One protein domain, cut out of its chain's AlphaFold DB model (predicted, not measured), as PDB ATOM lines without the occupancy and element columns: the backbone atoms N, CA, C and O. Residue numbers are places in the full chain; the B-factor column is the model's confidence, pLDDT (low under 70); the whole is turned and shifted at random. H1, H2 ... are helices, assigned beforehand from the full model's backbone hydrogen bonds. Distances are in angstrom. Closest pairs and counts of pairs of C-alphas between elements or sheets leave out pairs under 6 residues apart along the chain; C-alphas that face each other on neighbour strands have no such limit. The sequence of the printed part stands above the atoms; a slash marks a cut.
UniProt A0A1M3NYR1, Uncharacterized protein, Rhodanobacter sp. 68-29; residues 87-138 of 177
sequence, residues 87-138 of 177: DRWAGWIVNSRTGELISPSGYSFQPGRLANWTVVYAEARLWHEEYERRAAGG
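This is residues 87 to 138 of the 177 residues of an uncharacterized protein of Rhodanobacter sp. 68-29 (UniProt A0A1M3NYR1). One long helix, H2, sticks out as an arm from a small looped head, with the short helix H1 at the base of the arm. The head is residues 87 to 110, a stretch with no named element that folds back on itself in two short antiparallel pairings. The printed part has 52 residues with two named helices, H1 then H2, and no named strand; the class is all helix, though the helices hold 25 of the 52 residues, under half. The whole is extended, with a radius of gyration of the C-alphas of 16.8 A, and the arm makes much of its length; the spans are 53 by 22 by 16 A.

Begin with H2, residues 117 to 136, and look back along the chain to H1, residues 111 to 115: the two meet only through their link, which is tight, with 1 residue between them. Residues 115 to 138, of which 117 to 136 belong to H2, stand free. In the stretch before H1, find residues 101 to 102: they pair antiparallel with residues 93 to 94 and also with residues 108 to 109. In H1 and H2, every O i to N i+4 pair is within hydrogen-bond range.

Find C-alpha 117 at (34.332, 35.152, -48.347); from there H2 runs 28.7 A to C-alpha 136 at (37.814, 38.890, -20.079). H1 begins at C-alpha 111, at (34.588, 32.470, -57.946), and measures 6.2 A to C-alpha 115.

The two C-alphas farthest apart are those of Arg 97 and Gly 138, at 54.3 A. The printed part has no cut. Its mean pLDDT is 87.3, and in the B-factor column you find residues 137 to 138 under 70, where the model's confidence is low.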
ATOM      1  N   ASP A  87      42.243  51.541 -62.251       86.25
ATOM      2  CA  ASP A  87      43.600  51.596 -61.678       86.25
ATOM      3  C   ASP A  87      43.756  50.828 -60.353       86.25
ATOM      4  O   ASP A  87      44.792  50.230 -60.087       86.25
ATOM      5  N   ARG A  88      42.705  50.773 -59.525       89.69
ATOM      6  CA  ARG A  88      42.696  49.974 -58.275       89.69
ATOM      7  C   ARG A  88      42.858  48.463 -58.484       89.69
ATOM      8  O   ARG A  88      43.175  47.765 -57.529       89.69
ATOM      9  N   TRP A  89      42.629  47.976 -59.698       89.69
ATOM     10  CA  TRP A  89      42.807  46.579 -60.084       89.69
ATOM     11  C   TRP A  89      44.148  46.343 -60.792       89.69
ATOM     12  O   TRP A  89      44.350  45.293 -61.395       89.69
ATOM     13  N   ALA A  90      45.080  47.299 -60.735       88.12
ATOM     14  CA  ALA A  90      46.408  47.135 -61.310       88.12
ATOM     15  C   ALA A  90      47.098  45.861 -60.791       88.12
ATOM     16  O   ALA A  90      47.137  45.598 -59.588       88.12
ATOM     17  N   GLY A  91      47.624  45.065 -61.722       88.25
ATOM     18  CA  GLY A  91      48.288  43.791 -61.433       88.25
ATOM     19  C   GLY A  91      47.343  42.615 -61.167       88.25
ATOM     20  O   GLY A  91      47.825  41.500 -60.988       88.25
ATOM     21  N   TRP A  92      46.026  42.829 -61.155       92.19
ATOM     22  CA  TRP A  92      45.055  41.741 -61.067       92.19
ATOM     23  C   TRP A  92      44.770  41.153 -62.444       92.19
ATOM     24  O   TRP A  92      44.558  41.880 -63.419       92.19
ATOM     25  N   ILE A  93      44.719  39.826 -62.504       91.44
ATOM     26  CA  ILE A  93      44.533  39.080 -63.748       91.44
ATOM     27  C   ILE A  93      43.383  38.093 -63.574       91.44
ATOM     28  O   ILE A  93      43.372  37.311 -62.633       91.44
ATOM     29  N   VAL A  94      42.425  38.085 -64.495       91.81
ATOM     30  CA  VAL A  94      41.450  37.001 -64.631       91.81
ATOM     31  C   VAL A  94      42.029  35.952 -65.565       91.81
ATOM     32  O   VAL A  94      42.273  36.217 -66.741       91.81
ATOM     33  N   ASN A  95      42.229  34.739 -65.063       87.69
ATOM     34  CA  ASN A  95      42.627  33.623 -65.901       87.69
ATOM     35  C   ASN A  95      41.487  33.300 -66.877       87.69
ATOM     36  O   ASN A  95      40.437  32.800 -66.482       87.69
ATOM     37  N   SER A  96      41.687  33.573 -68.165       79.56
ATOM     38  CA  SER A  96      40.653  33.392 -69.189       79.56
ATOM     39  C   SER A  96      40.261  31.927 -69.423       79.56
ATOM     40  O   SER A  96      39.205  31.676 -70.001       79.56
ATOM     41  N   ARG A  97      41.076  30.963 -68.966       81.44
ATOM     42  CA  ARG A  97      40.804  29.524 -69.070       81.44
ATOM     43  C   ARG A  97      40.075  28.974 -67.846       81.44
ATOM     44  O   ARG A  97      39.143  28.197 -68.017       81.44
ATOM     45  N   THR A  98      40.510  29.335 -66.638       85.38
ATOM     46  CA  THR A  98      39.947  28.790 -65.385       85.38
ATOM     47  C   THR A  98      38.885  29.694 -64.756       85.38
ATOM     48  O   THR A  98      38.117  29.237 -63.917       85.38
ATOM     49  N   GLY A  99      38.815  30.967 -65.153       87.50
ATOM     50  CA  GLY A  99      37.921  31.970 -64.564       87.50
ATOM     51  C   GLY A  99      38.369  32.469 -63.186       87.50
ATOM     52  O   GLY A  99      37.648  33.232 -62.547       87.50
ATOM     53  N   GLU A 100      39.542  32.043 -62.718       92.44
ATOM     54  CA  GLU A 100      40.088  32.449 -61.429       92.44
ATOM     55  C   GLU A 100      40.632  33.875 -61.469       92.44
ATOM     56  O   GLU A 100      41.231  34.307 -62.457       92.44
ATOM     57  N   LEU A 101      40.455  34.596 -60.367       92.31
ATOM     58  CA  LEU A 101      41.005  35.928 -60.183       92.31
ATOM     59  C   LEU A 101      42.345  35.819 -59.452       92.31
ATOM     60  O   LEU A 101      42.405  35.343 -58.325       92.31
ATOM     61  N   ILE A 102      43.418  36.275 -60.080       91.94
ATOM     62  CA  ILE A 102      44.779  36.204 -59.559       91.94
ATOM     63  C   ILE A 102      45.174  37.581 -59.034       91.94
ATOM     64  O   ILE A 102      45.095  38.586 -59.747       91.94
ATOM     65  N   SER A 103      45.591  37.617 -57.771       92.81
ATOM     66  CA  SER A 103      46.141  38.817 -57.140       92.81
ATOM     67  C   SER A 103      47.569  39.110 -57.609       92.81
ATOM     68  O   SER A 103      48.297  38.181 -57.963       92.81
ATOM     69  N   PRO A 104      48.035  40.369 -57.493       91.62
ATOM     70  CA  PRO A 104      49.433  40.725 -57.752       91.62
ATOM     71  C   PRO A 104      50.441  39.926 -56.908       91.62
ATOM     72  O   PRO A 104      51.573  39.711 -57.326       91.62
ATOM     73  N   SER A 105      50.024  39.468 -55.724       90.94
ATOM     74  CA  SER A 105      50.792  38.598 -54.822       90.94
ATOM     75  C   SER A 105      50.863  37.128 -55.259       90.94
ATOM     76  O   SER A 105      51.540  36.341 -54.610       90.94
ATOM     77  N   GLY A 106      50.156  36.737 -56.322       87.62
ATOM     78  CA  GLY A 106      50.143  35.369 -56.850       87.62
ATOM     79  C   GLY A 106      49.053  34.455 -56.279       87.62
ATOM     80  O   GLY A 106      48.905  33.330 -56.746       87.62
ATOM     81  N   TYR A 107      48.245  34.916 -55.318       89.69
ATOM     82  CA  TYR A 107      47.103  34.139 -54.823       89.69
ATOM     83  C   TYR A 107      45.984  34.072 -55.860       89.69
ATOM     84  O   TYR A 107      45.599  35.110 -56.408       89.69
ATOM     85  N   SER A 108      45.448  32.867 -56.061       90.31
ATOM     86  CA  SER A 108      44.286  32.601 -56.907       90.31
ATOM     87  C   SER A 108      42.997  32.564 -56.081       90.31
ATOM     88  O   SER A 108      42.915  31.906 -55.041       90.31
ATOM     89  N   PHE A 109      41.978  33.268 -56.565       90.88
ATOM     90  CA  PHE A 109      40.642  33.339 -55.993       90.88
ATOM     91  C   PHE A 109      39.642  32.709 -56.960       90.88
ATOM     92  O   PHE A 109      39.295  33.279 -57.998       90.88
ATOM     93  N   GLN A 110      39.142  31.530 -56.594       91.31
ATOM     94  CA  GLN A 110      38.054  30.879 -57.319       91.31
ATOM     95  C   GLN A 110      36.725  31.601 -57.068       91.31
ATOM     96  O   GLN A 110      36.437  31.933 -55.914       91.31
ATOM     97  N   PRO A 111      35.868  31.777 -58.093       89.38
ATOM     98  CA  PRO A 111      34.588  32.470 -57.946       89.38
ATOM     99  C   PRO A 111      33.706  31.918 -56.817       89.38
ATOM    100  O   PRO A 111      33.183  32.687 -56.015       89.38
ATOM    101  N   GLY A 112      33.595  30.590 -56.696       88.56
ATOM    102  CA  GLY A 112      32.795  29.953 -55.642       88.56
ATOM    103  C   GLY A 112      33.340  30.207 -54.233       88.56
ATOM    104  O   GLY A 112      32.581  30.484 -53.309       88.56
ATOM    105  N   ARG A 113      34.668  30.193 -54.065       86.38
ATOM    106  CA  ARG A 113      35.308  30.497 -52.778       86.38
ATOM    107  C   ARG A 113      35.173  31.974 -52.422       86.38
ATOM    108  O   ARG A 113      34.919  32.306 -51.269       86.38
ATOM    109  N   LEU A 114      35.316  32.847 -53.417       88.94
ATOM    110  CA  LEU A 114      35.176  34.288 -53.249       88.94
ATOM    111  C   LEU A 114      33.740  34.674 -52.859       88.94
ATOM    112  O   LEU A 114      33.560  35.562 -52.032       88.94
ATOM    113  N   ALA A 115      32.726  33.971 -53.376       89.00
ATOM    114  CA  ALA A 115      31.327  34.179 -52.996       89.00
ATOM    115  C   ALA A 115      31.065  33.923 -51.499       89.00
ATOM    116  O   ALA A 115      30.265  34.623 -50.885       89.00
ATOM    117  N   ASN A 116      31.787  32.976 -50.897       90.38
ATOM    118  CA  ASN A 116      31.655  32.627 -49.479       90.38
ATOM    119  C   ASN A 116      32.566  33.454 -48.558       90.38
ATOM    120  O   ASN A 116      32.580  33.245 -47.346       90.38
ATOM    121  N   TRP A 117      33.332  34.401 -49.105       89.12
ATOM    122  CA  TRP A 117      34.332  35.152 -48.347       89.12
ATOM    123  C   TRP A 117      33.726  35.939 -47.179       89.12
ATOM    124  O   TRP A 117      34.308  35.997 -46.102       89.12
ATOM    125  N   THR A 118      32.526  36.497 -47.344       90.25
ATOM    126  CA  THR A 118      31.837  37.238 -46.276       90.25
ATOM    127  C   THR A 118      31.459  36.350 -45.094       90.25
ATOM    128  O   THR A 118      31.575  36.792 -43.953       90.25
ATOM    129  N   VAL A 119      31.063  35.101 -45.352       90.81
ATOM    130  CA  VAL A 119      30.733  34.114 -44.312       90.81
ATOM    131  C   VAL A 119      31.980  33.777 -43.504       90.81
ATOM    132  O   VAL A 119      31.941  33.836 -42.280       90.81
ATOM    133  N   VAL A 120      33.107  33.545 -44.184       89.94
ATOM    134  CA  VAL A 120      34.398  33.280 -43.530       89.94
ATOM    135  C   VAL A 120      34.816  34.449 -42.630       89.94
ATOM    136  O   VAL A 120      35.245  34.238 -41.499       89.94
ATOM    137  N   TYR A 121      34.657  35.695 -43.091       90.56
ATOM    138  CA  TYR A 121      34.966  36.874 -42.268       90.56
ATOM    139  C   TYR A 121      34.011  37.033 -41.086       90.56
ATOM    140  O   TYR A 121      34.446  37.420 -40.003       90.56
ATOM    141  N   ALA A 122      32.722  36.751 -41.278       92.25
ATOM    142  CA  ALA A 122      31.737  36.810 -40.205       92.25
ATOM    143  C   ALA A 122      32.038  35.770 -39.118       92.25
ATOM    144  O   ALA A 122      32.046  36.110 -37.937       92.25
ATOM    145  N   GLU A 123      32.354  34.538 -39.513       94.25
ATOM    146  CA  GLU A 123      32.748  33.460 -38.604       94.25
ATOM    147  C   GLU A 123      34.031  33.813 -37.838       94.25
ATOM    148  O   GLU A 123      34.051  33.758 -36.609       94.25
ATOM    149  N   ALA A 124      35.065  34.296 -38.537       94.00
ATOM    150  CA  ALA A 124      36.309  34.736 -37.908       94.00
ATOM    151  C   ALA A 124      36.092  35.883 -36.906       94.00
ATOM    152  O   ALA A 124      36.728  35.908 -35.848       94.00
ATOM    153  N   ARG A 125      35.183  36.821 -37.214       92.94
ATOM    154  CA  ARG A 125      34.831  37.921 -36.309       92.94
ATOM    155  C   ARG A 125      34.129  37.411 -35.053       92.94
ATOM    156  O   ARG A 125      34.533  37.778 -33.955       92.94
ATOM    157  N   LEU A 126      33.136  36.534 -35.210       93.12
ATOM    158  CA  LEU A 126      32.411  35.928 -34.090       93.12
ATOM    159  C   LEU A 126      33.338  35.107 -33.190       93.12
ATOM    160  O   LEU A 126      33.232  35.177 -31.968       93.12
ATOM    161  N   TRP A 127      34.284  34.369 -33.776       90.19
ATOM    162  CA  TRP A 127      35.303  33.671 -33.000       90.19
ATOM    163  C   TRP A 127      36.183  34.635 -32.211       90.19
ATOM    164  O   TRP A 127      36.397  34.387 -31.029       90.19
ATOM    165  N   HIS A 128      36.648  35.737 -32.808       89.38
ATOM    166  CA  HIS A 128      37.411  36.754 -32.075       89.38
ATOM    167  C   HIS A 128      36.618  37.325 -30.893       89.38
ATOM    168  O   HIS A 128      37.122  37.346 -29.775       89.38
ATOM    169  N   GLU A 129      35.366  37.732 -31.118       89.31
ATOM    170  CA  GLU A 129      34.489  38.281 -30.073       89.31
ATOM    171  C   GLU A 129      34.292  37.289 -28.913       89.31
ATOM    172  O   GLU A 129      34.310  37.664 -27.738       89.31
ATOM    173  N   GLU A 130      34.128  36.009 -29.236       85.69
ATOM    174  CA  GLU A 130      33.956  34.955 -28.246       85.69
ATOM    175  C   GLU A 130      35.260  34.641 -27.487       85.69
ATOM    176  O   GLU A 130      35.225  34.396 -26.277       85.69
ATOM    177  N   TYR A 131      36.414  34.674 -28.162       84.31
ATOM    178  CA  TYR A 131      37.727  34.546 -27.524       84.31
ATOM    179  C   TYR A 131      37.969  35.673 -26.517       84.31
ATOM    180  O   TYR A 131      38.327  35.396 -25.372       84.31
ATOM    181  N   GLU A 132      37.716  36.921 -26.914       84.19
ATOM    182  CA  GLU A 132      37.856  38.098 -26.049       84.19
ATOM    183  C   GLU A 132      36.922  38.016 -24.834       84.19
ATOM    184  O   GLU A 132      37.347  38.242 -23.702       84.19
ATOM    185  N   ARG A 133      35.663  37.595 -25.028       78.75
ATOM    186  CA  ARG A 133      34.704  37.392 -23.928       78.75
ATOM    187  C   ARG A 133      35.193  36.349 -22.921       78.75
ATOM    188  O   ARG A 133      35.064  36.557 -21.717       78.75
ATOM    189  N   ARG A 134      35.756  35.235 -23.401       77.56
ATOM    190  CA  ARG A 134      36.329  34.191 -22.535       77.56
ATOM    191  C   ARG A 134      37.582  34.669 -21.806       77.56
ATOM    192  O   ARG A 134      37.733  34.362 -20.628       77.56
ATOM    193  N   ALA A 135      38.446  35.432 -22.472       77.31
ATOM    194  CA  ALA A 135      39.652  35.999 -21.871       77.31
ATOM    195  C   ALA A 135      39.331  37.070 -20.808       77.31
ATOM    196  O   ALA A 135      39.980  37.117 -19.765       77.31
ATOM    197  N   ALA A 136      38.291  37.882 -21.027       75.56
ATOM    198  CA  ALA A 136      37.814  38.890 -20.079       75.56
ATOM    199  C   ALA A 136      37.120  38.293 -18.835       75.56
ATOM    200  O   ALA A 136      36.958  38.988 -17.832       75.56
ATOM    201  N   GLY A 137      36.747  37.008 -18.870       64.88
ATOM    202  CA  GLY A 137      36.085  36.276 -17.781       64.88
ATOM    203  C   GLY A 137      36.930  36.008 -16.523       64.88
ATOM    204  O   GLY A 137      36.419  35.392 -15.591       64.88
ATOM    205  N   GLY A 138      38.179  36.486 -16.453       51.53
ATOM    206  CA  GLY A 138      38.960  36.574 -15.212       51.53
ATOM    207  C   GLY A 138      40.041  35.500 -15.013       51.53
ATOM    208  O   GLY A 138      39.943  34.367 -15.484       51.53
TER     209      GLY A 138